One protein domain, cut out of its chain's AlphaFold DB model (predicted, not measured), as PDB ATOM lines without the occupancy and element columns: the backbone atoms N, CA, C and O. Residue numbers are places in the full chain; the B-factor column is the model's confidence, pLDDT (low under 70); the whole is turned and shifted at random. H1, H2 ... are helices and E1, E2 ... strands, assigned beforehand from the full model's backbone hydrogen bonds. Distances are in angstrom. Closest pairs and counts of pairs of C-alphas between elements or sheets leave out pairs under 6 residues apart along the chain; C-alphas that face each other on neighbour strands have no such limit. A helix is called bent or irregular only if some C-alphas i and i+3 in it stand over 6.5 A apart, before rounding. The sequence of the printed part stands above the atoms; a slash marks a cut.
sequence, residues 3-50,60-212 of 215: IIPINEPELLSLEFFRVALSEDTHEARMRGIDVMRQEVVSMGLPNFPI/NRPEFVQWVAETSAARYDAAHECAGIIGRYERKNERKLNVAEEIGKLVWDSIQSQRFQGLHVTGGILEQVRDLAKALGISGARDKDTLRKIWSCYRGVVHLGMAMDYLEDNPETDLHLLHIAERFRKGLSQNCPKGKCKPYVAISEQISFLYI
ATOM      1  N   ILE A   3      44.568  -1.401  21.397       96.62
ATOM      2  CA  ILE A   3      44.377  -0.046  20.865       96.62
ATOM      3  C   ILE A   3      43.307  -0.130  19.782       96.62
ATOM      4  O   ILE A   3      43.446  -0.898  18.832       96.62
ATOM      5  N   ILE A   4      42.244   0.648  19.946       96.69
ATOM      6  CA  ILE A   4      41.106   0.721  19.039       96.69
ATOM      7  C   ILE A   4      41.245   2.015  18.241       96.69
ATOM      8  O   ILE A   4      41.078   3.094  18.816       96.69
ATOM      9  N   PRO A   5      41.589   1.946  16.944       95.38
ATOM     10  CA  PRO A   5      41.527   3.124  16.093       95.38
ATOM     11  C   PRO A   5      40.069   3.573  15.941       95.38
ATOM     12  O   PRO A   5      39.195   2.724  15.761       95.38
ATOM     13  N   ILE A   6      39.833   4.880  16.028       93.44
ATOM     14  CA  ILE A   6      38.524   5.524  15.899       93.44
ATOM     15  C   ILE A   6      38.594   6.559  14.779       93.44
ATOM     16  O   ILE A   6      39.443   7.451  14.821       93.44
ATOM     17  N   ASN A   7      37.726   6.438  13.779       90.00
ATOM     18  CA  ASN A   7      37.564   7.443  12.721       90.00
ATOM     19  C   ASN A   7      36.476   8.480  13.082       90.00
ATOM     20  O   ASN A   7      35.877   8.421  14.153       90.00
ATOM     21  N   GLU A   8      36.218   9.441  12.191       88.19
ATOM     22  CA  GLU A   8      35.263  10.532  12.448       88.19
ATOM     23  C   GLU A   8      33.814  10.046  12.692       88.19
ATOM     24  O   GLU A   8      33.228  10.434  13.702       88.19
ATOM     25  N   PRO A   9      33.213   9.158  11.866       88.56
ATOM     26  CA  PRO A   9      31.878   8.622  12.169       88.56
ATOM     27  C   PRO A   9      31.794   7.857  13.496       88.56
ATOM     28  O   PRO A   9      30.818   7.990  14.237       88.56
ATOM     29  N   GLU A  10      32.812   7.052  13.805       92.44
ATOM     30  CA  GLU A  10      32.892   6.287  15.052       92.44
ATOM     31  C   GLU A  10      33.036   7.210  16.265       92.44
ATOM     32  O   GLU A  10      32.458   6.939  17.318       92.44
ATOM     33  N   LEU A  11      33.749   8.329  16.107       90.56
ATOM     34  CA  LEU A  11      33.923   9.339  17.143       90.56
ATOM     35  C   LEU A  11      32.596  10.001  17.540       90.56
ATOM     36  O   LEU A  11      32.336  10.202  18.725       90.56
ATOM     37  N   LEU A  12      31.733  10.289  16.567       88.38
ATOM     38  CA  LEU A  12      30.386  10.819  16.816       88.38
ATOM     39  C   LEU A  12      29.434   9.778  17.428       88.38
ATOM     40  O   LEU A  12      28.330  10.116  17.842       88.38
ATOM     41  N   SER A  13      29.867   8.517  17.490       92.56
ATOM     42  CA  SER A  13      29.064   7.359  17.884       92.56
ATOM     43  C   SER A  13      29.666   6.617  19.086       92.56
ATOM     44  O   SER A  13      29.435   5.421  19.268       92.56
ATOM     45  N   LEU A  14      30.466   7.300  19.915       94.25
ATOM     46  CA  LEU A  14      31.210   6.673  21.017       94.25
ATOM     47  C   LEU A  14      30.326   5.975  22.061       94.25
ATOM     48  O   LEU A  14      30.794   5.048  22.724       94.25
ATOM     49  N   GLU A  15      29.057   6.363  22.195       94.25
ATOM     50  CA  GLU A  15      28.091   5.682  23.065       94.25
ATOM     51  C   GLU A  15      27.941   4.197  22.703       94.25
ATOM     52  O   GLU A  15      27.926   3.343  23.590       94.25
ATOM     53  N   PHE A  16      27.956   3.851  21.410       94.81
ATOM     54  CA  PHE A  16      27.928   2.455  20.966       94.81
ATOM     55  C   PHE A  16      29.177   1.690  21.411       94.81
ATOM     56  O   PHE A  16      29.097   0.542  21.852       94.81
ATOM     57  N   PHE A  17      30.345   2.332  21.378       97.00
ATOM     58  CA  PHE A  17      31.570   1.721  21.888       97.00
ATOM     59  C   PHE A  17      31.487   1.514  23.402       97.00
ATOM     60  O   PHE A  17      31.868   0.449  23.882       97.00
ATOM     61  N   ARG A  18      30.917   2.463  24.156       97.19
ATOM     62  CA  ARG A  18      30.648   2.276  25.590       97.19
ATOM     63  C   ARG A  18      29.708   1.091  25.845       97.19
ATOM     64  O   ARG A  18      29.992   0.281  26.730       97.19
ATOM     65  N   VAL A  19      28.664   0.919  25.033       97.81
ATOM     66  CA  VAL A  19      27.781  -0.260  25.076       97.81
ATOM     67  C   VAL A  19      28.575  -1.553  24.852       97.81
ATOM     68  O   VAL A  19      28.447  -2.489  25.644       97.81
ATOM     69  N   ALA A  20      29.457  -1.606  23.851       97.56
ATOM     70  CA  ALA A  20      30.309  -2.773  23.603       97.56
ATOM     71  C   ALA A  20      31.260  -3.092  24.773       97.56
ATOM     72  O   ALA A  20      31.476  -4.261  25.106       97.56
ATOM     73  N   LEU A  21      31.797  -2.071  25.450       98.06
ATOM     74  CA  LEU A  21      32.663  -2.245  26.624       98.06
ATOM     75  C   LEU A  21      31.937  -2.866  27.832       98.06
ATOM     76  O   LEU A  21      32.596  -3.394  28.733       98.06
ATOM     77  N   SER A  22      30.600  -2.849  27.844       97.81
ATOM     78  CA  SER A  22      29.777  -3.423  28.917       97.81
ATOM     79  C   SER A  22      29.759  -4.959  28.954       97.81
ATOM     80  O   SER A  22      29.286  -5.552  29.931       97.81
ATOM     81  N   GLU A  23      30.302  -5.625  27.933       97.81
ATOM     82  CA  GLU A  23      30.418  -7.080  27.908       97.81
ATOM     83  C   GLU A  23      31.419  -7.594  28.966       97.81
ATOM     84  O   GLU A  23      32.361  -6.908  29.383       97.81
ATOM     85  N   ASP A  24      31.190  -8.819  29.450       94.62
ATOM     86  CA  ASP A  24      31.857  -9.351  30.647       94.62
ATOM     87  C   ASP A  24      33.290  -9.883  30.370       94.62
ATOM     88  O   ASP A  24      34.074 -10.039  31.309       94.62
ATOM     89  N   THR A  25      33.672 -10.149  29.110       95.38
ATOM     90  CA  THR A  25      35.013 -10.664  28.748       95.38
ATOM     91  C   THR A  25      35.728  -9.783  27.732       95.38
ATOM     92  O   THR A  25      35.107  -9.006  27.010       95.38
ATOM     93  N   HIS A  26      37.057  -9.906  27.658       94.44
ATOM     94  CA  HIS A  26      37.835  -9.165  26.668       94.44
ATOM     95  C   HIS A  26      37.454  -9.566  25.239       94.44
ATOM     96  O   HIS A  26      37.222  -8.674  24.428       94.44
ATOM     97  N   GLU A  27      37.308 -10.863  24.935       95.94
ATOM     98  CA  GLU A  27      36.904 -11.286  23.587       95.94
ATOM     99  C   GLU A  27      35.514 -10.756  23.219       95.94
ATOM    100  O   GLU A  27      35.326 -10.255  22.113       95.94
ATOM    101  N   ALA A  28      34.559 -10.797  24.155       96.69
ATOM    102  CA  ALA A  28      33.208 -10.293  23.924       96.69
ATOM    103  C   ALA A  28      33.185  -8.773  23.697       96.69
ATOM    104  O   ALA A  28      32.446  -8.300  22.840       96.69
ATOM    105  N   ARG A  29      34.036  -8.007  24.394       97.56
ATOM    106  CA  ARG A  29      34.196  -6.561  24.150       97.56
ATOM    107  C   ARG A  29      34.769  -6.277  22.773       97.56
ATOM    108  O   ARG A  29      34.259  -5.406  22.083       97.56
ATOM    109  N   MET A  30      35.812  -7.004  22.373       97.31
ATOM    110  CA  MET A  30      36.422  -6.830  21.053       97.31
ATOM    111  C   MET A  30      35.427  -7.172  19.943       97.31
ATOM    112  O   MET A  30      35.264  -6.391  19.010       97.31
ATOM    113  N   ARG A  31      34.681  -8.272  20.099       96.19
ATOM    114  CA  ARG A  31      33.599  -8.630  19.181       96.19
ATOM    115  C   ARG A  31      32.501  -7.567  19.153       96.19
ATOM    116  O   ARG A  31      32.061  -7.178  18.078       96.19
ATOM    117  N   GLY A  32      32.095  -7.068  20.320       96.75
ATOM    118  CA  GLY A  32      31.121  -5.991  20.425       96.75
ATOM    119  C   GLY A  32      31.584  -4.725  19.710       96.75
ATOM    120  O   GLY A  32      30.805  -4.137  18.973       96.75
ATOM    121  N   ILE A  33      32.854  -4.342  19.846       96.75
ATOM    122  CA  ILE A  33      33.440  -3.199  19.132       96.75
ATOM    123  C   ILE A  33      33.334  -3.398  17.617       96.75
ATOM    124  O   ILE A  33      32.903  -2.485  16.916       96.75
ATOM    125  N   ASP A  34      33.666  -4.585  17.106       94.88
ATOM    126  CA  ASP A  34      33.558  -4.876  15.673       94.88
ATOM    127  C   ASP A  34      32.109  -4.798  15.170       94.88
ATOM    128  O   ASP A  34      31.858  -4.255  14.093       94.88
ATOM    129  N   VAL A  35      31.149  -5.283  15.961       94.56
ATOM    130  CA  VAL A  35      29.714  -5.176  15.658       94.56
ATOM    131  C   VAL A  35      29.267  -3.713  15.628       94.56
ATOM    132  O   VAL A  35      28.621  -3.292  14.670       94.56
ATOM    133  N   MET A  36      29.664  -2.913  16.621       93.94
ATOM    134  CA  MET A  36      29.304  -1.494  16.686       93.94
ATOM    135  C   MET A  36      29.892  -0.698  15.522       93.94
ATOM    136  O   MET A  36      29.223   0.180  14.990       93.94
ATOM    137  N   ARG A  37      31.093  -1.044  15.042       92.44
ATOM    138  CA  ARG A  37      31.650  -0.441  13.820       92.44
ATOM    139  C   ARG A  37      30.776  -0.691  12.594       92.44
ATOM    140  O   ARG A  37      30.555   0.226  11.806       92.44
ATOM    141  N   GLN A  38      30.264  -1.913  12.429       90.31
ATOM    142  CA  GLN A  38      29.351  -2.226  11.324       90.31
ATOM    143  C   GLN A  38      28.030  -1.460  11.442       90.31
ATOM    144  O   GLN A  38      27.472  -1.050  10.421       90.31
ATOM    145  N   GLU A  39      27.553  -1.218  12.664       90.00
ATOM    146  CA  GLU A  39      26.358  -0.409  12.906       90.00
ATOM    147  C   GLU A  39      26.595   1.067  12.559       90.00
ATOM    148  O   GLU A  39      25.827   1.648  11.795       90.00
ATOM    149  N   VAL A  40      27.711   1.655  13.009       86.94
ATOM    150  CA  VAL A  40      28.110   3.034  12.661       86.94
ATOM    151  C   VAL A  40      28.187   3.226  11.150       86.94
ATOM    152  O   VAL A  40      27.634   4.184  10.604       86.94
ATOM    153  N   VAL A  41      28.815   2.279  10.455       85.81
ATOM    154  CA  VAL A  41      28.839   2.245   8.991       85.81
ATOM    155  C   VAL A  41      27.422   2.211   8.416       85.81
ATOM    156  O   VAL A  41      27.106   2.994   7.520       85.81
ATOM    157  N   SER A  42      26.566   1.319   8.921       85.25
ATOM    158  CA  SER A  42      25.198   1.128   8.426       85.25
ATOM    159  C   SER A  42      24.344   2.383   8.586       85.25
ATOM    160  O   SER A  42      23.633   2.742   7.650       85.25
ATOM    161  N   MET A  43      24.470   3.099   9.707       82.56
ATOM    162  CA  MET A  43      23.797   4.382   9.945       82.56
ATOM    163  C   MET A  43      24.254   5.486   8.981       82.56
ATOM    164  O   MET A  43      23.481   6.386   8.657       82.56
ATOM    165  N   GLY A  44      25.493   5.414   8.487       77.69
ATOM    166  CA  GLY A  44      26.019   6.338   7.484       77.69
ATOM    167  C   GLY A  44      25.502   6.075   6.066       77.69
ATOM    168  O   GLY A  44      25.352   7.021   5.293       77.69
ATOM    169  N   LEU A  45      25.193   4.818   5.712       77.69
ATOM    170  CA  LEU A  45      24.800   4.415   4.350       77.69
ATOM    171  C   LEU A  45      23.588   5.173   3.763       77.69
ATOM    172  O   LEU A  45      23.657   5.522   2.584       77.69
ATOM    173  N   PRO A  46      22.512   5.488   4.516       71.75
ATOM    174  CA  PRO A  46      21.388   6.285   4.017       71.75
ATOM    175  C   PRO A  46      21.764   7.678   3.499       71.75
ATOM    176  O   PRO A  46      21.049   8.226   2.658       71.75
ATOM    177  N   ASN A  47      22.881   8.247   3.968       67.50
ATOM    178  CA  ASN A  47      23.379   9.547   3.512       67.50
ATOM    179  C   ASN A  47      24.119   9.462   2.166       67.50
ATOM    180  O   ASN A  47      24.469  10.491   1.588       67.50
ATOM    181  N   PHE A  48      24.329   8.253   1.636       66.19
ATOM    182  CA  PHE A  48      24.914   8.039   0.319       66.19
ATOM    183  C   PHE A  48      23.811   7.825  -0.723       66.19
ATOM    184  O   PHE A  48      22.961   6.943  -0.567       66.19
ATOM    185  N   PRO A  49      23.814   8.579  -1.834       60.34
ATOM    186  CA  PRO A  49      22.773   8.485  -2.846       60.34
ATOM    187  C   PRO A  49      23.015   7.275  -3.749       60.34
ATOM    188  O   PRO A  49      23.466   7.388  -4.888       60.34
ATOM    189  N   ILE A  50      22.751   6.075  -3.246       60.56
ATOM    190  CA  ILE A  50      22.752   4.866  -4.067       60.56
ATOM    191  C   ILE A  50      21.399   4.809  -4.789       60.56
ATOM    192  O   ILE A  50      20.376   4.480  -4.198       60.56
ATOM    193  N   ASN A  60      28.557   7.867  -7.310       68.31
ATOM    194  CA  ASN A  60      29.333   7.106  -6.337       68.31
ATOM    195  C   ASN A  60      30.472   6.375  -7.053       68.31
ATOM    196  O   ASN A  60      30.306   5.888  -8.176       68.31
ATOM    197  N   ARG A  61      31.627   6.304  -6.394       74.69
ATOM    198  CA  ARG A  61      32.781   5.561  -6.900       74.69
ATOM    199  C   ARG A  61      32.419   4.067  -7.022       74.69
ATOM    200  O   ARG A  61      31.810   3.546  -6.084       74.69
ATOM    201  N   PRO A  62      32.744   3.379  -8.132       75.94
ATOM    202  CA  PRO A  62      32.453   1.951  -8.301       75.94
ATOM    203  C   PRO A  62      32.956   1.087  -7.140       75.94
ATOM    204  O   PRO A  62      32.257   0.176  -6.706       75.94
ATOM    205  N   GLU A  63      34.111   1.441  -6.578       80.94
ATOM    206  CA  GLU A  63      34.739   0.765  -5.442       80.94
ATOM    207  C   GLU A  63      33.861   0.829  -4.185       80.94
ATOM    208  O   GLU A  63      33.778  -0.136  -3.434       80.94
ATOM    209  N   PHE A  64      33.148   1.942  -3.974       78.19
ATOM    210  CA  PHE A  64      32.221   2.085  -2.851       78.19
ATOM    211  C   PHE A  64      30.991   1.188  -3.023       78.19
ATOM    212  O   PHE A  64      30.581   0.514  -2.084       78.19
ATOM    213  N   VAL A  65      30.415   1.141  -4.227       78.56
ATOM    214  CA  VAL A  65      29.252   0.281  -4.512       78.56
ATOM    215  C   VAL A  65      29.623  -1.194  -4.368       78.56
ATOM    216  O   VAL A  65      28.873  -1.960  -3.762       78.56
ATOM    217  N   GLN A  66      30.795  -1.576  -4.879       82.56
ATOM    218  CA  GLN A  66      31.346  -2.916  -4.715       82.56
ATOM    219  C   GLN A  66      31.549  -3.249  -3.234       82.56
ATOM    220  O   GLN A  66      31.041  -4.266  -2.770       82.56
ATOM    221  N   TRP A  67      32.187  -2.362  -2.469       85.44
ATOM    222  CA  TRP A  67      32.391  -2.563  -1.037       85.44
ATOM    223  C   TRP A  67      31.071  -2.711  -0.269       85.44
ATOM    224  O   TRP A  67      30.950  -3.604   0.572       85.44
ATOM    225  N   VAL A  68      30.051  -1.894  -0.576       83.94
ATOM    226  CA  VAL A  68      28.714  -2.016   0.030       83.94
ATOM    227  C   VAL A  68      28.117  -3.395  -0.258       83.94
ATOM    228  O   VAL A  68      27.558  -4.005   0.655       83.94
ATOM    229  N   ALA A  69      28.238  -3.902  -1.487       83.44
ATOM    230  CA  ALA A  69      27.750  -5.232  -1.839       83.44
ATOM    231  C   ALA A  69      28.521  -6.339  -1.097       83.44
ATOM    232  O   ALA A  69      27.899  -7.209  -0.485       83.44
ATOM    233  N   GLU A  70      29.852  -6.267  -1.081       87.00
ATOM    234  CA  GLU A  70      30.739  -7.266  -0.465       87.00
ATOM    235  C   GLU A  70      30.557  -7.373   1.051       87.00
ATOM    236  O   GLU A  70      30.609  -8.465   1.613       87.00
ATOM    237  N   THR A  71      30.287  -6.257   1.726       85.44
ATOM    238  CA  THR A  71      30.132  -6.228   3.190       85.44
ATOM    239  C   THR A  71      28.677  -6.363   3.654       85.44
ATOM    240  O   THR A  71      28.401  -6.333   4.852       85.44
ATOM    241  N   SER A  72      27.726  -6.557   2.731       85.06
ATOM    242  CA  SER A  72      26.289  -6.633   3.041       85.06
ATOM    243  C   SER A  72      25.917  -7.760   4.007       85.06
ATOM    244  O   SER A  72      25.209  -7.506   4.980       85.06
ATOM    245  N   ALA A  73      26.431  -8.974   3.786       85.44
ATOM    246  CA  ALA A  73      26.171 -10.121   4.653       85.44
ATOM    247  C   ALA A  73      26.735  -9.902   6.066       85.44
ATOM    248  O   ALA A  73      26.025 -10.077   7.050       85.44
ATOM    249  N   ALA A  74      27.975  -9.411   6.164       83.00
ATOM    250  CA  ALA A  74      28.608  -9.116   7.447       83.00
ATOM    251  C   ALA A  74      27.839  -8.048   8.246       83.00
ATOM    252  O   ALA A  74      27.696  -8.180   9.459       83.00
ATOM    253  N   ARG A  75      27.306  -7.014   7.578       86.50
ATOM    254  CA  ARG A  75      26.455  -6.004   8.229       86.50
ATOM    255  C   ARG A  75      25.112  -6.573   8.676       86.50
ATOM    256  O   ARG A  75      24.639  -6.213   9.747       86.50
ATOM    257  N   TYR A  76      24.509  -7.463   7.890       85.44
ATOM    258  CA  TYR A  76      23.266  -8.130   8.276       85.44
ATOM    259  C   TYR A  76      23.448  -8.974   9.545       85.44
ATOM    260  O   TYR A  76      22.666  -8.851  10.487       85.44
ATOM    261  N   ASP A  77      24.515  -9.773   9.602       87.44
ATOM    262  CA  ASP A  77      24.844 -10.572  10.784       87.44
ATOM    263  C   ASP A  77      25.154  -9.678  11.995       87.44
ATOM    264  O   ASP A  77      24.673  -9.930  13.103       87.44
ATOM    265  N   ALA A  78      25.900  -8.589  11.776       87.75
ATOM    266  CA  ALA A  78      26.208  -7.616  12.818       87.75
ATOM    267  C   ALA A  78      24.952  -6.931  13.374       87.75
ATOM    268  O   ALA A  78      24.877  -6.738  14.581       87.75
ATOM    269  N   ALA A  79      23.944  -6.621  12.553       87.06
ATOM    270  CA  ALA A  79      22.705  -5.993  13.021       87.06
ATOM    271  C   ALA A  79      21.947  -6.881  14.029       87.06
ATOM    272  O   ALA A  79      21.480  -6.404  15.068       87.06
ATOM    273  N   HIS A  80      21.873  -8.193  13.771       87.19
ATOM    274  CA  HIS A  80      21.274  -9.149  14.715       87.19
ATOM    275  C   HIS A  80      22.075  -9.254  16.012       87.19
ATOM    276  O   HIS A  80      21.510  -9.266  17.109       87.19
ATOM    277  N   GLU A  81      23.402  -9.309  15.904       91.88
ATOM    278  CA  GLU A  81      24.284  -9.365  17.068       91.88
ATOM    279  C   GLU A  81      24.227  -8.071  17.896       91.88
ATOM    280  O   GLU A  81      24.201  -8.126  19.129       91.88
ATOM    281  N   CYS A  82      24.114  -6.920  17.228       91.88
ATOM    282  CA  CYS A  82      23.992  -5.593  17.823       91.88
ATOM    283  C   CYS A  82      22.765  -5.513  18.735       91.88
ATOM    284  O   CYS A  82      22.895  -5.183  19.917       91.88
ATOM    285  N   ALA A  83      21.594  -5.940  18.247       91.75
ATOM    286  CA  ALA A  83      20.375  -6.011  19.053       91.75
ATOM    287  C   ALA A  83      20.556  -6.899  20.301       91.75
ATOM    288  O   ALA A  83      20.089  -6.572  21.396       91.75
ATOM    289  N   GLY A  84      21.289  -8.008  20.161       94.88
ATOM    290  CA  GLY A  84      21.631  -8.887  21.275       94.88
ATOM    291  C   GLY A  84      22.529  -8.227  22.328       94.88
ATOM    292  O   GLY A  84      22.333  -8.471  23.523       94.88
ATOM    293  N   ILE A  85      23.508  -7.421  21.906       96.25
ATOM    294  CA  ILE A  85      24.417  -6.678  22.794       96.25
ATOM    295  C   ILE A  85      23.660  -5.552  23.504       96.25
ATOM    296  O   ILE A  85      23.684  -5.496  24.735       96.25
ATOM    297  N   ILE A  86      22.918  -4.722  22.764       95.88
ATOM    298  CA  ILE A  86      22.103  -3.629  23.321       95.88
ATOM    299  C   ILE A  86      21.112  -4.182  24.354       95.88
ATOM    300  O   ILE A  86      21.074  -3.727  25.497       95.88
ATOM    301  N   GLY A  87      20.409  -5.271  24.030       96.06
ATOM    302  CA  GLY A  87      19.479  -5.894  24.970       96.06
ATOM    303  C   GLY A  87      20.143  -6.470  26.232       96.06
ATOM    304  O   GLY A  87      19.482  -6.636  27.260       96.06
ATOM    305  N   ARG A  88      21.438  -6.826  26.213       96.12
ATOM    306  CA  ARG A  88      22.186  -7.204  27.436       96.12
ATOM    307  C   ARG A  88      22.653  -5.981  28.220       96.12
ATOM    308  O   ARG A  88      22.611  -6.019  29.457       96.12
ATOM    309  N   TYR A  89      23.063  -4.930  27.516       97.12
ATOM    310  CA  TYR A  89      23.410  -3.635  28.086       97.12
ATOM    311  C   TYR A  89      22.257  -3.090  28.931       97.12
ATOM    312  O   TYR A  89      22.387  -3.039  30.155       97.12
ATOM    313  N   GLU A  90      21.098  -2.851  28.319       95.44
ATOM    314  CA  GLU A  90      19.932  -2.234  28.969       95.44
ATOM    315  C   GLU A  90      19.405  -3.061  30.152       95.44
ATOM    316  O   GLU A  90      19.078  -2.541  31.218       95.44
ATOM    317  N   ARG A  91      19.341  -4.392  30.004       93.69
ATOM    318  CA  ARG A  91      18.769  -5.254  31.050       93.69
ATOM    319  C   ARG A  91      19.647  -5.369  32.292       93.69
ATOM    320  O   ARG A  91      19.123  -5.625  33.378       93.69
ATOM    321  N   LYS A  92      20.976  -5.314  32.145       91.62
ATOM    322  CA  LYS A  92      21.887  -5.688  33.239       91.62
ATOM    323  C   LYS A  92      23.235  -4.985  33.210       91.62
ATOM    324  O   LYS A  92      23.713  -4.601  34.280       91.62
ATOM    325  N   ASN A  93      23.895  -4.927  32.057       95.69
ATOM    326  CA  ASN A  93      25.309  -4.554  32.028       95.69
ATOM    327  C   ASN A  93      25.527  -3.050  32.204       95.69
ATOM    328  O   ASN A  93      26.511  -2.689  32.844       95.69
ATOM    329  N   GLU A  94      24.586  -2.205  31.778       95.94
ATOM    330  CA  GLU A  94      24.612  -0.757  32.015       95.94
ATOM    331  C   GLU A  94      24.828  -0.447  33.495       95.94
ATOM    332  O   GLU A  94      25.815   0.171  33.879       95.94
ATOM    333  N   ARG A  95      23.969  -0.984  34.369       94.56
ATOM    334  CA  ARG A  95      24.071  -0.723  35.809       94.56
ATOM    335  C   ARG A  95      25.423  -1.139  36.384       94.56
ATOM    336  O   ARG A  95      25.967  -0.443  37.237       94.56
ATOM    337  N   LYS A  96      25.954  -2.292  35.965       96.12
ATOM    338  CA  LYS A  96      27.266  -2.745  36.445       96.12
ATOM    339  C   LYS A  96      28.377  -1.817  35.953       96.12
ATOM    340  O   LYS A  96      29.286  -1.526  36.728       96.12
ATOM    341  N   LEU A  97      28.316  -1.390  34.692       97.31
ATOM    342  CA  LEU A  97      29.310  -0.511  34.095       97.31
ATOM    343  C   LEU A  97      29.302   0.856  34.790       97.31
ATOM    344  O   LEU A  97      30.356   1.270  35.257       97.31
ATOM    345  N   ASN A  98      28.127   1.450  35.018       96.25
ATOM    346  CA  ASN A  98      27.981   2.711  35.759       96.25
ATOM    347  C   ASN A  98      28.578   2.612  37.174       96.25
ATOM    348  O   ASN A  98      29.299   3.494  37.629       96.25
ATOM    349  N   VAL A  99      28.333   1.502  37.885       96.38
ATOM    350  CA  VAL A  99      28.936   1.269  39.212       96.38
ATOM    351  C   VAL A  99      30.461   1.160  39.124       96.38
ATOM    352  O   VAL A  99      31.165   1.634  40.014       96.38
ATOM    353  N   ALA A 100      30.996   0.527  38.078       97.81
ATOM    354  CA  ALA A 100      32.437   0.455  37.873       97.81
ATOM    355  C   ALA A 100      33.043   1.826  37.545       97.81
ATOM    356  O   ALA A 100      34.120   2.138  38.049       97.81
ATOM    357  N   GLU A 101      32.362   2.635  36.737       98.12
ATOM    358  CA  GLU A 101      32.761   4.003  36.398       98.12
ATOM    359  C   GLU A 101      32.783   4.891  37.639       98.12
ATOM    360  O   GLU A 101      33.783   5.565  37.870       98.12
ATOM    361  N   GLU A 102      31.780   4.787  38.512       97.06
ATOM    362  CA  GLU A 102      31.752   5.496  39.796       97.06
ATOM    363  C   GLU A 102      32.930   5.102  40.706       97.06
ATOM    364  O   GLU A 102      33.613   5.953  41.279       97.06
ATOM    365  N   ILE A 103      33.258   3.803  40.787       98.12
ATOM    366  CA  ILE A 103      34.479   3.353  41.479       98.12
ATOM    367  C   ILE A 103      35.723   3.976  40.824       98.12
ATOM    368  O   ILE A 103      36.637   4.407  41.528       98.12
ATOM    369  N   GLY A 104      35.764   4.029  39.490       98.25
ATOM    370  CA  GLY A 104      36.840   4.640  38.715       98.25
ATOM    371  C   GLY A 104      37.024   6.129  39.015       98.25
ATOM    372  O   GLY A 104      38.160   6.557  39.225       98.25
ATOM    373  N   LYS A 105      35.929   6.892  39.120       98.19
ATOM    374  CA  LYS A 105      35.928   8.311  39.513       98.19
ATOM    375  C   LYS A 105      36.501   8.506  40.912       98.19
ATOM    376  O   LYS A 105      37.451   9.261  41.074       98.19
ATOM    377  N   LEU A 106      36.058   7.726  41.898       98.00
ATOM    378  CA  LEU A 106      36.609   7.809  43.258       98.00
ATOM    379  C   LEU A 106      38.096   7.428  43.328       98.00
ATOM    380  O   LEU A 106      38.857   8.010  44.106       98.00
ATOM    381  N   VAL A 107      38.538   6.454  42.523       98.19
ATOM    382  CA  VAL A 107      39.970   6.153  42.374       98.19
ATOM    383  C   VAL A 107      40.702   7.361  41.794       98.19
ATOM    384  O   VAL A 107      41.741   7.754  42.325       98.19
ATOM    385  N   TRP A 108      40.168   7.952  40.727       98.12
ATOM    386  CA  TRP A 108      40.752   9.117  40.078       98.12
ATOM    387  C   TRP A 108      40.856  10.316  41.026       98.12
ATOM    388  O   TRP A 108      41.943  10.875  41.168       98.12
ATOM    389  N   ASP A 109      39.802  10.630  41.773       97.56
ATOM    390  CA  ASP A 109      39.800  11.686  42.792       97.56
ATOM    391  C   ASP A 109      40.833  11.424  43.884       97.56
ATOM    392  O   ASP A 109      41.514  12.334  44.367       97.56
ATOM    393  N   SER A 110      40.990  10.159  44.279       97.62
ATOM    394  CA  SER A 110      42.011   9.746  45.237       97.62
ATOM    395  C   SER A 110      43.433   9.978  44.717       97.62
ATOM    396  O   SER A 110      44.306  10.368  45.495       97.62
ATOM    397  N   ILE A 111      43.663   9.768  43.416       97.69
ATOM    398  CA  ILE A 111      44.935  10.051  42.739       97.69
ATOM    399  C   ILE A 111      45.163  11.564  42.653       97.69
ATOM    400  O   ILE A 111      46.224  12.038  43.057       97.69
ATOM    401  N   GLN A 112      44.176  12.336  42.182       97.25
ATOM    402  CA  GLN A 112      44.292  13.796  42.068       97.25
ATOM    403  C   GLN A 112      44.548  14.444  43.437       97.25
ATOM    404  O   GLN A 112      45.405  15.314  43.559       97.25
ATOM    405  N   SER A 113      43.897  13.939  44.487       97.06
ATOM    406  CA  SER A 113      44.077  14.404  45.870       97.06
ATOM    407  C   SER A 113      45.319  13.833  46.573       97.06
ATOM    408  O   SER A 113      45.467  14.021  47.779       97.06
ATOM    409  N   GLN A 114      46.173  13.068  45.878       96.50
ATOM    410  CA  GLN A 114      47.376  12.419  46.433       96.50
ATOM    411  C   GLN A 114      47.107  11.504  47.650       96.50
ATOM    412  O   GLN A 114      47.994  11.237  48.465       96.50
ATOM    413  N   ARG A 115      45.877  10.989  47.790       96.50
ATOM    414  CA  ARG A 115      45.480  10.081  48.881       96.50
ATOM    415  C   ARG A 115      45.823   8.624  48.578       96.50
ATOM    416  O   ARG A 115      46.120   7.873  49.509       96.50
ATOM    417  N   PHE A 116      45.778   8.229  47.302       96.06
ATOM    418  CA  PHE A 116      46.090   6.873  46.822       96.06
ATOM    419  C   PHE A 116      45.374   5.776  47.624       96.06
ATOM    420  O   PHE A 116      45.963   4.818  48.119       96.06
ATOM    421  N   GLN A 117      44.076   5.931  47.825       96.25
ATOM    422  CA  GLN A 117      43.313   5.106  48.749       96.25
ATOM    423  C   GLN A 117      43.178   3.650  48.276       96.25
ATOM    424  O   GLN A 117      42.993   3.358  47.094       96.25
ATOM    425  N   GLY A 118      43.244   2.711  49.223       94.62
ATOM    426  CA  GLY A 118      43.000   1.295  48.956       94.62
ATOM    427  C   GLY A 118      41.537   1.000  48.620       94.62
ATOM    428  O   GLY A 118      40.631   1.536  49.253       94.62
ATOM    429  N   LEU A 119      41.293   0.083  47.677       92.69
ATOM    430  CA  LEU A 119      39.925  -0.327  47.333       92.69
ATOM    431  C   LEU A 119      39.269  -1.191  48.416       92.69
ATOM    432  O   LEU A 119      38.118  -0.972  48.780       92.69
ATOM    433  N   HIS A 120      39.988  -2.208  48.904       90.31
ATOM    434  CA  HIS A 120      39.410  -3.270  49.738       90.31
ATOM    435  C   HIS A 120      39.559  -3.049  51.248       90.31
ATOM    436  O   HIS A 120      38.965  -3.803  52.019       90.31
ATOM    437  N   VAL A 121      40.332  -2.047  51.670       90.31
ATOM    438  CA  VAL A 121      40.597  -1.758  53.089       90.31
ATOM    439  C   VAL A 121      39.361  -1.181  53.786       90.31
ATOM    440  O   VAL A 121      38.422  -0.746  53.119       90.31
ATOM    441  N   THR A 122      39.350  -1.202  55.118       90.56
ATOM    442  CA  THR A 122      38.330  -0.511  55.922       90.56
ATOM    443  C   THR A 122      38.363   0.985  55.629       90.56
ATOM    444  O   THR A 122      39.440   1.578  55.555       90.56
ATOM    445  N   GLY A 123      37.192   1.575  55.399       90.12
ATOM    446  CA  GLY A 123      37.048   2.948  54.923       90.12
ATOM    447  C   GLY A 123      37.573   3.164  53.501       90.12
ATOM    448  O   GLY A 123      37.743   4.307  53.099       90.12
ATOM    449  N   GLY A 124      37.885   2.098  52.752       93.44
ATOM    450  CA  GLY A 124      38.373   2.138  51.372       93.44
ATOM    451  C   GLY A 124      37.289   2.479  50.345       93.44
ATOM    452  O   GLY A 124      36.108   2.572  50.671       93.44
ATOM    453  N   ILE A 125      37.681   2.605  49.076       96.38
ATOM    454  CA  ILE A 125      36.787   3.066  47.995       96.38
ATOM    455  C   ILE A 125      35.538   2.181  47.857       96.38
ATOM    456  O   ILE A 125      34.428   2.693  47.758       96.38
ATOM    457  N   LEU A 126      35.673   0.849  47.919       96.06
ATOM    458  CA  LEU A 126      34.503  -0.032  47.785       96.06
ATOM    459  C   LEU A 126      33.541   0.067  48.973       96.06
ATOM    460  O   LEU A 126      32.363  -0.239  48.832       96.06
ATOM    461  N   GLU A 127      34.036   0.446  50.149       95.56
ATOM    462  CA  GLU A 127      33.180   0.693  51.305       95.56
ATOM    463  C   GLU A 127      32.401   2.002  51.137       95.56
ATOM    464  O   GLU A 127      31.192   2.001  51.340       95.56
ATOM    465  N   GLN A 128      33.046   3.057  50.631       95.12
ATOM    466  CA  GLN A 128      32.381   4.328  50.314       95.12
ATOM    467  C   GLN A 128      31.257   4.151  49.283       95.12
ATOM    468  O   GLN A 128      30.135   4.592  49.521       95.12
ATOM    469  N   VAL A 129      31.518   3.429  48.186       95.69
ATOM    470  CA  VAL A 129      30.494   3.142  47.161       95.69
ATOM    471  C   VAL A 129      29.346   2.318  47.735       95.69
ATOM    472  O   VAL A 129      28.181   2.609  47.473       95.69
ATOM    473  N   ARG A 130      29.651   1.306  48.557       95.81
ATOM    474  CA  ARG A 130      28.637   0.484  49.229       95.81
ATOM    475  C   ARG A 130      27.725   1.334  50.108       95.81
ATOM    476  O   ARG A 130      26.510   1.136  50.103       95.81
ATOM    477  N   ASP A 131      28.313   2.223  50.898       94.44
ATOM    478  CA  ASP A 131      27.584   3.029  51.871       94.44
ATOM    479  C   ASP A 131      26.723   4.085  51.168       94.44
ATOM    480  O   ASP A 131      25.542   4.219  51.500       94.44
ATOM    481  N   LEU A 132      27.245   4.710  50.107       92.75
ATOM    482  CA  LEU A 132      26.472   5.587  49.227       92.75
ATOM    483  C   LEU A 132      25.303   4.840  48.562       92.75
ATOM    484  O   LEU A 132      24.161   5.292  48.615       92.75
ATOM    485  N   ALA A 133      25.549   3.651  48.003       91.94
ATOM    486  CA  ALA A 133      24.510   2.840  47.370       91.94
ATOM    487  C   ALA A 133      23.411   2.400  48.350       91.94
ATOM    488  O   ALA A 133      22.241   2.300  47.970       91.94
ATOM    489  N   LYS A 134      23.759   2.131  49.615       93.31
ATOM    490  CA  LYS A 134      22.776   1.856  50.673       93.31
ATOM    491  C   LYS A 134      21.940   3.093  50.988       93.31
ATOM    492  O   LYS A 134      20.721   2.962  51.055       93.31
ATOM    493  N   ALA A 135      22.575   4.255  51.137       93.44
ATOM    494  CA  ALA A 135      21.894   5.514  51.432       93.44
ATOM    495  C   ALA A 135      20.921   5.926  50.312       93.44
ATOM    496  O   ALA A 135      19.799   6.330  50.595       93.44
ATOM    497  N   LEU A 136      21.320   5.749  49.049       91.12
ATOM    498  CA  LEU A 136      20.517   6.099  47.871       91.12
ATOM    499  C   LEU A 136      19.548   4.997  47.421       91.12
ATOM    500  O   LEU A 136      18.847   5.145  46.425       91.12
ATOM    501  N   GLY A 137      19.521   3.851  48.102       89.12
ATOM    502  CA  GLY A 137      18.639   2.758  47.716       89.12
ATOM    503  C   GLY A 137      19.008   2.074  46.387       89.12
ATOM    504  O   GLY A 137      18.184   1.351  45.826       89.12
ATOM    505  N   ILE A 138      20.250   2.168  45.913       86.44
ATOM    506  CA  ILE A 138      20.698   1.554  44.653       86.44
ATOM    507  C   ILE A 138      20.872   0.041  44.842       86.44
ATOM    508  O   ILE A 138      21.637  -0.412  45.693       86.44
ATOM    509  N   SER A 139      20.150  -0.777  44.073       85.12
ATOM    510  CA  SER A 139      20.279  -2.243  44.109       85.12
ATOM    511  C   SER A 139      21.466  -2.727  43.264       85.12
ATOM    512  O   SER A 139      21.790  -2.139  42.236       85.12
ATOM    513  N   GLY A 140      22.129  -3.810  43.687       81.06
ATOM    514  CA  GLY A 140      23.302  -4.365  42.988       81.06
ATOM    515  C   GLY A 140      24.651  -3.716  43.339       81.06
ATOM    516  O   GLY A 140      25.679  -4.214  42.900       81.06
ATOM    517  N   ALA A 141      24.662  -2.673  44.176       89.31
ATOM    518  CA  ALA A 141      25.878  -1.997  44.651       89.31
ATOM    519  C   ALA A 141      26.004  -1.953  46.193       89.31
ATOM    520  O   ALA A 141      26.900  -1.316  46.731       89.31
ATOM    521  N   ARG A 142      25.121  -2.646  46.931       89.81
ATOM    522  CA  ARG A 142      25.085  -2.627  48.413       89.81
ATOM    523  C   ARG A 142      25.959  -3.692  49.084       89.81
ATOM    524  O   ARG A 142      26.032  -3.731  50.314       89.81
ATOM    525  N   ASP A 143      26.592  -4.552  48.292       91.94
ATOM    526  CA  ASP A 143      27.417  -5.672  48.743       91.94
ATOM    527  C   ASP A 143      28.863  -5.533  48.237       91.94
ATOM    528  O   ASP A 143      29.105  -5.297  47.053       91.94
ATOM    529  N   LYS A 144      29.837  -5.699  49.140       91.38
ATOM    530  CA  LYS A 144      31.260  -5.456  48.849       91.38
ATOM    531  C   LYS A 144      31.841  -6.507  47.899       91.38
ATOM    532  O   LYS A 144      32.717  -6.171  47.099       91.38
ATOM    533  N   ASP A 145      31.363  -7.749  47.950       93.25
ATOM    534  CA  ASP A 145      31.819  -8.802  47.037       93.25
ATOM    535  C   ASP A 145      31.283  -8.589  45.620       93.25
ATOM    536  O   ASP A 145      32.009  -8.780  44.642       93.25
ATOM    537  N   THR A 146      30.049  -8.108  45.501       94.50
ATOM    538  CA  THR A 146      29.450  -7.684  44.233       94.50
ATOM    539  C   THR A 146      30.233  -6.526  43.623       94.50
ATOM    540  O   THR A 146      30.646  -6.621  42.467       94.50
ATOM    541  N   LEU A 147      30.549  -5.486  44.406       96.38
ATOM    542  CA  LEU A 147      31.391  -4.375  43.947       96.38
ATOM    543  C   LEU A 147      32.787  -4.843  43.516       96.38
ATOM    544  O   LEU A 147      33.302  -4.387  42.497       96.38
ATOM    545  N   ARG A 148      33.393  -5.796  44.240       96.00
ATOM    546  CA  ARG A 148      34.681  -6.397  43.852       96.00
ATOM    547  C   ARG A 148      34.585  -7.085  42.489       96.00
ATOM    548  O   ARG A 148      35.481  -6.899  41.668       96.00
ATOM    549  N   LYS A 149      33.531  -7.873  42.247       96.50
ATOM    550  CA  LYS A 149      33.311  -8.566  40.965       96.50
ATOM    551  C   LYS A 149      33.094  -7.576  39.823       96.50
ATOM    552  O   LYS A 149      33.722  -7.722  38.780       96.50
ATOM    553  N   ILE A 150      32.261  -6.558  40.045       96.88
ATOM    554  CA  ILE A 150      31.999  -5.489  39.074       96.88
ATOM    555  C   ILE A 150      33.302  -4.767  38.721       96.88
ATOM    556  O   ILE A 150      33.687  -4.737  37.553       96.88
ATOM    557  N   TRP A 151      34.036  -4.269  39.719       97.50
ATOM    558  CA  TRP A 151      35.307  -3.587  39.478       97.50
ATOM    559  C   TRP A 151      36.304  -4.486  38.746       97.50
ATOM    560  O   TRP A 151      36.898  -4.072  37.758       97.50
ATOM    561  N   SER A 152      36.463  -5.739  39.180       96.69
ATOM    562  CA  SER A 152      37.378  -6.678  38.525       96.69
ATOM    563  C   SER A 152      37.026  -6.930  37.059       96.69
ATOM    564  O   SER A 152      37.934  -7.149  36.264       96.69
ATOM    565  N   CYS A 153      35.738  -6.918  36.709       97.25
ATOM    566  CA  CYS A 153      35.283  -7.113  35.338       97.25
ATOM    567  C   CYS A 153      35.615  -5.896  34.462       97.25
ATOM    568  O   CYS A 153      36.171  -6.051  33.373       97.25
ATOM    569  N   TYR A 154      35.308  -4.688  34.943       98.06
ATOM    570  CA  TYR A 154      35.230  -3.494  34.094       98.06
ATOM    571  C   TYR A 154      36.365  -2.488  34.267       98.06
ATOM    572  O   TYR A 154      36.516  -1.614  33.421       98.06
ATOM    573  N   ARG A 155      37.213  -2.590  35.299       97.12
ATOM    574  CA  ARG A 155      38.258  -1.586  35.598       97.12
ATOM    575  C   ARG A 155      39.176  -1.222  34.423       97.12
ATOM    576  O   ARG A 155      39.700  -0.116  34.371       97.12
ATOM    577  N   GLY A 156      39.365  -2.140  33.476       97.25
ATOM    578  CA  GLY A 156      40.140  -1.918  32.252       97.25
ATOM    579  C   GLY A 156      39.508  -0.942  31.253       97.25
ATOM    580  O   GLY A 156      40.205  -0.420  30.385       97.25
ATOM    581  N   VAL A 157      38.204  -0.686  31.370       97.94
ATOM    582  CA  VAL A 157      37.384  -0.057  30.324       97.94
ATOM    583  C   VAL A 157      36.508   1.103  30.814       97.94
ATOM    584  O   VAL A 157      35.886   1.768  30.000       97.94
ATOM    585  N   VAL A 158      36.522   1.416  32.114       98.25
ATOM    586  CA  VAL A 158      35.721   2.511  32.712       98.25
ATOM    587  C   VAL A 158      36.077   3.916  32.213       98.25
ATOM    588  O   VAL A 158      35.286   4.841  32.329       98.25
ATOM    589  N   HIS A 159      37.279   4.100  31.672       98.38
ATOM    590  CA  HIS A 159      37.835   5.415  31.358       98.38
ATOM    591  C   HIS A 159      37.065   6.167  30.259       98.38
ATOM    592  O   HIS A 159      37.087   7.394  30.268       98.38
ATOM    593  N   LEU A 160      36.388   5.459  29.343       98.06
ATOM    594  CA  LEU A 160      35.562   6.090  28.311       98.06
ATOM    595  C   LEU A 160      34.309   6.734  28.920       98.06
ATOM    596  O   LEU A 160      34.087   7.919  28.707       98.06
ATOM    597  N   GLY A 161      33.541   5.988  29.721       98.00
ATOM    598  CA  GLY A 161      32.357   6.539  30.385       98.00
ATOM    599  C   GLY A 161      32.705   7.591  31.432       98.00
ATOM    600  O   GLY A 161      32.074   8.635  31.474       98.00
ATOM    601  N   MET A 162      33.806   7.415  32.172       98.44
ATOM    602  CA  MET A 162      34.314   8.480  33.046       98.44
ATOM    603  C   MET A 162      34.568   9.792  32.283       98.44
ATOM    604  O   MET A 162      34.333  10.863  32.832       98.44
ATOM    605  N   ALA A 163      35.085   9.723  31.050       98.00
ATOM    606  CA  ALA A 163      35.348  10.900  30.222       98.00
ATOM    607  C   ALA A 163      34.078  11.527  29.644       98.00
ATOM    608  O   ALA A 163      34.033  12.749  29.533       98.00
ATOM    609  N   MET A 164      33.074  10.713  29.305       96.81
ATOM    610  CA  MET A 164      31.741  11.189  28.920       96.81
ATOM    611  C   MET A 164      31.114  11.983  30.068       96.81
ATOM    612  O   MET A 164      30.856  13.170  29.902       96.81
ATOM    613  N   ASP A 165      31.028  11.381  31.257       96.75
ATOM    614  CA  ASP A 165      30.466  12.030  32.445       96.75
ATOM    615  C   ASP A 165      31.225  13.321  32.807       96.75
ATOM    616  O   ASP A 165      30.628  14.337  33.144       96.75
ATOM    617  N   TYR A 166      32.560  13.313  32.700       96.44
ATOM    618  CA  TYR A 166      33.363  14.507  32.968       96.44
ATOM    619  C   TYR A 166      33.027  15.668  32.022       96.44
ATOM    620  O   TYR A 166      33.019  16.814  32.460       96.44
ATOM    621  N   LEU A 167      32.776  15.396  30.738       94.62
ATOM    622  CA  LEU A 167      32.402  16.433  29.775       94.62
ATOM    623  C   LEU A 167      30.973  16.935  29.985       94.62
ATOM    624  O   LEU A 167      30.729  18.121  29.783       94.62
ATOM    625  N   GLU A 168      30.056  16.068  30.416       92.88
ATOM    626  CA  GLU A 168      28.707  16.484  30.821       92.88
ATOM    627  C   GLU A 168      28.756  17.460  32.006       92.88
ATOM    628  O   GLU A 168      28.062  18.477  31.999       92.88
ATOM    629  N   ASP A 169      29.632  17.194  32.979       94.12
ATOM    630  CA  ASP A 169      29.830  18.046  34.155       94.12
ATOM    631  C   ASP A 169      30.670  19.312  33.868       94.12
ATOM    632  O   ASP A 169      30.639  20.256  34.660       94.12
ATOM    633  N   ASN A 170      31.446  19.340  32.775       94.00
ATOM    634  CA  ASN A 170      32.387  20.422  32.426       94.00
ATOM    635  C   ASN A 170      32.309  20.772  30.919       94.00
ATOM    636  O   ASN A 170      33.292  20.577  30.188       94.00
ATOM    637  N   PRO A 171      31.160  21.270  30.423       90.44
ATOM    638  CA  PRO A 171      30.920  21.494  28.993       90.44
ATOM    639  C   PRO A 171      31.834  22.554  28.357       90.44
ATOM    640  O   PRO A 171      31.967  22.606  27.137       90.44
ATOM    641  N   GLU A 172      32.472  23.406  29.161       91.62
ATOM    642  CA  GLU A 172      33.419  24.440  28.733       91.62
ATOM    643  C   GLU A 172      34.844  23.928  28.466       91.62
ATOM    644  O   GLU A 172      35.724  24.704  28.097       91.62
ATOM    645  N   THR A 173      35.105  22.638  28.678       89.75
ATOM    646  CA  THR A 173      36.423  22.041  28.447       89.75
ATOM    647  C   THR A 173      36.794  22.025  26.957       89.75
ATOM    648  O   THR A 173      36.115  21.413  26.140       89.75
ATOM    649  N   ASP A 174      37.961  22.586  26.617       88.75
ATOM    650  CA  ASP A 174      38.540  22.525  25.259       88.75
ATOM    651  C   ASP A 174      39.173  21.156  24.920       88.75
ATOM    652  O   ASP A 174      39.630  20.907  23.799       88.75
ATOM    653  N   LEU A 175      39.280  20.255  25.902       89.94
ATOM    654  CA  LEU A 175      39.868  18.935  25.706       89.94
ATOM    655  C   LEU A 175      38.879  17.989  25.035       89.94
ATOM    656  O   LEU A 175      37.790  17.720  25.526       89.94
ATOM    657  N   HIS A 176      39.339  17.374  23.955       91.38
ATOM    658  CA  HIS A 176      38.601  16.321  23.281       91.38
ATOM    659  C   HIS A 176      38.391  15.082  24.176       91.38
ATOM    660  O   HIS A 176      39.315  14.651  24.876       91.38
ATOM    661  N   LEU A 177      37.215  14.448  24.080       94.56
ATOM    662  CA  LEU A 177      36.800  13.295  24.893       94.56
ATOM    663  C   LEU A 177      37.858  12.186  24.954       94.56
ATOM    664  O   LEU A 177      38.208  11.716  26.037       94.56
ATOM    665  N   LEU A 178      38.440  11.804  23.811       96.00
ATOM    666  CA  LEU A 178      39.456  10.745  23.766       96.00
ATOM    667  C   LEU A 178      40.744  11.107  24.527       96.00
ATOM    668  O   LEU A 178      41.389  10.225  25.094       96.00
ATOM    669  N   HIS A 179      41.109  12.392  24.604       95.88
ATOM    670  CA  HIS A 179      42.250  12.831  25.415       95.88
ATOM    671  C   HIS A 179      41.962  12.698  26.912       95.88
ATOM    672  O   HIS A 179      42.837  12.280  27.676       95.88
ATOM    673  N   ILE A 180      40.737  13.016  27.332       97.19
ATOM    674  CA  ILE A 180      40.290  12.881  28.723       97.19
ATOM    675  C   ILE A 180      40.235  11.399  29.109       97.19
ATOM    676  O   ILE A 180      40.806  11.001  30.127       97.19
ATOM    677  N   ALA A 181      39.658  10.563  28.244       98.00
ATOM    678  CA  ALA A 181      39.603   9.117  28.425       98.00
ATOM    679  C   ALA A 181      41.010   8.513  28.575       98.00
ATOM    680  O   ALA A 181      41.276   7.739  29.498       98.00
ATOM    681  N   GLU A 182      41.957   8.923  27.726       97.75
ATOM    682  CA  GLU A 182      43.346   8.473  27.810       97.75
ATOM    683  C   GLU A 182      44.050   8.972  29.085       97.75
ATOM    684  O   GLU A 182      44.832   8.232  29.693       97.75
ATOM    685  N   ARG A 183      43.751  10.195  29.546       97.62
ATOM    686  CA  ARG A 183      44.260  10.726  30.822       97.62
ATOM    687  C   ARG A 183      43.792   9.876  32.002       97.62
ATOM    688  O   ARG A 183      44.625   9.490  32.827       97.62
ATOM    689  N   PHE A 184      42.507   9.534  32.065       98.31
ATOM    690  CA  PHE A 184      41.971   8.656  33.108       98.31
ATOM    691  C   PHE A 184      42.580   7.257  33.035       98.31
ATOM    692  O   PHE A 184      43.075   6.744  34.042       98.31
ATOM    693  N   ARG A 185      42.652   6.664  31.837       98.06
ATOM    694  CA  ARG A 185      43.270   5.348  31.622       98.06
ATOM    695  C   ARG A 185      44.715   5.304  32.130       98.06
ATOM    696  O   ARG A 185      45.073   4.392  32.888       98.06
ATOM    697  N   LYS A 186      45.538   6.292  31.750       97.81
ATOM    698  CA  LYS A 186      46.927   6.433  32.225       97.81
ATOM    699  C   LYS A 186      46.968   6.568  33.741       97.81
ATOM    700  O   LYS A 186      47.674   5.793  34.378       97.81
ATOM    701  N   GLY A 187      46.139   7.442  34.308       97.75
ATOM    702  CA  GLY A 187      45.958   7.601  35.749       97.75
ATOM    703  C   GLY A 187      45.802   6.286  36.500       97.75
ATOM    704  O   GLY A 187      46.581   5.985  37.405       97.75
ATOM    705  N   LEU A 188      44.836   5.477  36.070       97.88
ATOM    706  CA  LEU A 188      44.526   4.179  36.668       97.88
ATOM    707  C   LEU A 188      45.655   3.145  36.501       97.88
ATOM    708  O   LEU A 188      45.841   2.288  37.365       97.88
ATOM    709  N   SER A 189      46.416   3.218  35.406       97.31
ATOM    710  CA  SER A 189      47.497   2.261  35.103       97.31
ATOM    711  C   SER A 189      48.870   2.623  35.661       97.31
ATOM    712  O   SER A 189      49.725   1.750  35.788       97.31
ATOM    713  N   GLN A 190      49.096   3.895  35.987       97.12
ATOM    714  CA  GLN A 190      50.393   4.406  36.438       97.12
ATOM    715  C   GLN A 190      50.449   4.628  37.951       97.12
ATOM    716  O   GLN A 190      51.537   4.720  38.512       97.12
ATOM    717  N   ASN A 191      49.297   4.686  38.625       97.69
ATOM    718  CA  ASN A 191      49.224   4.925  40.062       97.69
ATOM    719  C   ASN A 191      48.813   3.667  40.818       97.69
ATOM    720  O   ASN A 191      48.014   2.862  40.336       97.69
ATOM    721  N   CYS A 192      49.347   3.524  42.028       96.62
ATOM    722  CA  CYS A 192      49.105   2.385  42.904       96.62
ATOM    723  C   CYS A 192      48.400   2.838  44.186       96.62
ATOM    724  O   CYS A 192      48.657   3.947  44.659       96.62
ATOM    725  N   PRO A 193      47.574   1.981  44.810       95.75
ATOM    726  CA  PRO A 193      47.115   2.225  46.168       95.75
ATOM    727  C   PRO A 193      48.285   2.351  47.153       95.75
ATOM    728  O   PRO A 193      49.324   1.708  46.997       95.75
ATOM    729  N   LYS A 194      48.089   3.115  48.225       94.25
ATOM    730  CA  LYS A 194      49.080   3.361  49.273       94.25
ATOM    731  C   LYS A 194      49.606   2.042  49.844       94.25
ATOM    732  O   LYS A 194      48.840   1.163  50.241       94.25
ATOM    733  N   GLY A 195      50.932   1.912  49.879       90.75
ATOM    734  CA  GLY A 195      51.610   0.703  50.353       90.75
ATOM    735  C   GLY A 195      51.504  -0.498  49.406       90.75
ATOM    736  O   GLY A 195      51.757  -1.626  49.829       90.75
ATOM    737  N   LYS A 196      51.108  -0.296  48.142       93.44
ATOM    738  CA  LYS A 196      51.110  -1.320  47.087       93.44
ATOM    739  C   LYS A 196      52.003  -0.882  45.928       93.44
ATOM    740  O   LYS A 196      52.117   0.299  45.636       93.44
ATOM    741  N   CYS A 197      52.584  -1.863  45.241       92.50
ATOM    742  CA  CYS A 197      53.415  -1.651  44.049       92.50
ATOM    743  C   CYS A 197      52.690  -2.005  42.742       92.50
ATOM    744  O   CYS A 197      53.271  -1.898  41.668       92.50
ATOM    745  N   LYS A 198      51.448  -2.498  42.829       95.62
ATOM    746  CA  LYS A 198      50.624  -2.822  41.662       95.62
ATOM    747  C   LYS A 198      49.653  -1.674  41.396       95.62
ATOM    748  O   LYS A 198      49.038  -1.210  42.364       95.62
ATOM    749  N   PRO A 199      49.488  -1.259  40.130       97.06
ATOM    750  CA  PRO A 199      48.580  -0.177  39.797       97.06
ATOM    751  C   PRO A 199      47.125  -0.556  40.078       97.06
ATOM    752  O   PRO A 199      46.800  -1.737  40.236       97.06
ATOM    753  N   TYR A 200      46.242   0.444  40.116       97.06
ATOM    754  CA  TYR A 200      44.798   0.214  40.233       97.06
ATOM    755  C   TYR A 200      44.275  -0.704  39.122       97.06
ATOM    756  O   TYR A 200      43.388  -1.530  39.369       97.06
ATOM    757  N   VAL A 201      44.847  -0.578  37.920       96.94
ATOM    758  CA  VAL A 201      44.486  -1.360  36.736       96.94
ATOM    759  C   VAL A 201      45.743  -1.784  35.983       96.94
ATOM    760  O   VAL A 201      46.626  -0.971  35.723       96.94
ATOM    761  N   ALA A 202      45.838  -3.061  35.612       95.94
ATOM    762  CA  ALA A 202      46.968  -3.547  34.826       95.94
ATOM    763  C   ALA A 202      46.855  -3.101  33.360       95.94
ATOM    764  O   ALA A 202      45.785  -3.184  32.763       95.94
ATOM    765  N   ILE A 203      47.976  -2.716  32.741       94.38
ATOM    766  CA  ILE A 203      48.029  -2.306  31.322       94.38
ATOM    767  C   ILE A 203      47.495  -3.409  30.389       94.38
ATOM    768  O   ILE A 203      46.885  -3.131  29.357       94.38
ATOM    769  N   SER A 204      47.695  -4.683  30.736       94.38
ATOM    770  CA  SER A 204      47.196  -5.820  29.955       94.38
ATOM    771  C   SER A 204      45.670  -5.862  29.851       94.38
ATOM    772  O   SER A 204      45.169  -6.325  28.835       94.38
ATOM    773  N   GLU A 205      44.956  -5.343  30.850       93.69
ATOM    774  CA  GLU A 205      43.489  -5.375  30.943       93.69
ATOM    775  C   GLU A 205      42.821  -4.166  30.277       93.69
ATOM    776  O   GLU A 205      41.596  -4.117  30.176       93.69
ATOM    777  N   GLN A 206      43.609  -3.175  29.856       95.56
ATOM    778  CA  GLN A 206      43.090  -1.918  29.337       95.56
ATOM    779  C   GLN A 206      42.883  -1.933  27.826       95.56
ATOM    780  O   GLN A 206      43.636  -2.549  27.062       95.56
ATOM    781  N   ILE A 207      41.879  -1.167  27.421       97.12
ATOM    782  CA  ILE A 207      41.616  -0.766  26.043       97.12
ATOM    783  C   ILE A 207      41.942   0.733  25.949       97.12
ATOM    784  O   ILE A 207      41.768   1.451  26.928       97.12
ATOM    785  N   SER A 208      42.493   1.197  24.832       96.81
ATOM    786  CA  SER A 208      42.733   2.618  24.550       96.81
ATOM    787  C   SER A 208      42.119   2.957  23.198       96.81
ATOM    788  O   SER A 208      42.127   2.118  22.298       96.81
ATOM    789  N   PHE A 209      41.585   4.166  23.061       96.62
ATOM    790  CA  PHE A 209      40.956   4.657  21.840       96.62
ATOM    791  C   PHE A 209      41.842   5.731  21.219       96.62
ATOM    792  O   PHE A 209      42.187   6.712  21.880       96.62
ATOM    793  N   LEU A 210      42.225   5.540  19.958       94.62
ATOM    794  CA  LEU A 210      43.113   6.444  19.235       94.62
ATOM    795  C   LEU A 210      42.391   6.994  18.013       94.62
ATOM    796  O   LEU A 210      42.029   6.231  17.124       94.62
ATOM    797  N   TYR A 211      42.228   8.312  17.949       93.19
ATOM    798  CA  TYR A 211      41.695   8.945  16.751       93.19
ATOM    799  C   TYR A 211      42.656   8.776  15.570       93.19
ATOM    800  O   TYR A 211      43.861   9.003  15.710       93.19
ATOM    801  N   ILE A 212      42.115   8.410  14.411       91.25
ATOM    802  CA  ILE A 212      42.837   8.353  13.142       91.25
ATOM    803  C   ILE A 212      42.131   9.231  12.104       91.25
ATOM    804  O   ILE A 212      40.932   9.098  11.871       91.25
TER     805      ILE A 212
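This is residues 3 to 50 and 60 to 212 of the 215 residues of an uncharacterized protein of Sulfitobacter mediterraneus (UniProt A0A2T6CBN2). A long helix, H5, is bent sharply into two arms and runs through an elongated, mostly helical body: the helical hairpin of H2 and H3 packs on arm H5a, while H6, H7, H8 and H9 gather round arm H5b. A small parallel sheet of two strands, E1 and E2, packs on H9 through E2; H4 makes the far tip beyond the start of H5a, and residues 168 to 174 stick out. The printed part has 201 residues, with nine named helices and two named strands in the order E1 H1 H2 H3 H4 H5 H6 H7 H8 H9 E2, and its class is mostly helix. The whole is compact, with a radius of gyration of the C-alphas of 18.9 A, and the C-alphas span 64 by 34 by 31 A.

The sheet is made of E1, residues 3 to 6, whose C-alpha 3 is at (44.377, -0.046, 20.865), and E2, residues 207 to 211, which measures 13.4 A and ends with C-alpha 211 at (41.695, 8.945, 16.751). H1 is residues 8 to 11, H2 residues 14 to 21, and H3 residues 26 to 47, 33.1 A long. H3 is only just irregular: C-alphas 43 and 46 are 6.7 A apart. H4 is residues 62 to 70. By its hydrogen bonds H5, residues 72 to 112, was assigned as one helix, but it is bent: C-alphas 91 and 94 are 7.4 A apart. Its arms are H5a, residues 72 to 91, 29.0 A long with C-alpha 91 at (18.769, -5.254, 31.050), and H5b, residues 94 to 112, 26.5 A long. H6 is residues 125 to 135, H7 residues 144 to 154, H8 residues 159 to 169, and H9 residues 177 to 190, 19.9 A long.

E1 and E2 are parallel neighbours at 35 degrees; N 4 and O 208 are 2.8 A apart and N 210 and O 4 are 2.9 A apart, within hydrogen-bond range. The closest C-alphas of H9 and E2, Leu 178 and Phe 209, are 6.6 A apart. H9 touches H8 at a steep tilt of 54 degrees, opposite ways, closest at the C-alphas of Ala 163 and Ala 181, 5.0 A. H5 is the hub, touching six other helices. H5b touches H8 at 79 degrees, about perpendicular, with C-alphas 101 and 162 closest at 5.8 A, and H7 at 90 degrees, with C-alphas 100 and 151 closest at 5.2 A. H6 touches H5b, with C-alphas 125 and 106 closest at 6.7 A. The lines of H5a and H5b stand at 75 degrees, about perpendicular. H3 touches H5a with residues 32 to 42 alone, at a steep tilt of 62 degrees, opposite ways; C-alphas 35 and 78 are closest, at 5.1 A. H2 and H3 form a hairpin at a shallow tilt of 28 degrees, with C-alphas 20 and 32 closest at 4.6 A. H1 touches H3, with C-alphas 10 and 40 closest at 6.3 A. H4 touches no helix. Every O i to N i+4 pair is within hydrogen-bond range in H2, H4, H5b, H6, H7, H8 and H9, against 16 of 18 in H3 and 15 of 16 in H5a; H1 is too short for such a pair.

The two C-alphas farthest apart, those of Pro 62 and Thr 122, are 64.5 A apart. Residues 51 to 59 are not printed, and C-alphas 50 and 60 are 7.3 A apart across this cut, which falls in the link from H3 to H4. The links from H5 to H6 and from H9 to E2 are long. The mean pLDDT of the printed part is 92.5; residues 47 to 50 and residue 60 are under 70.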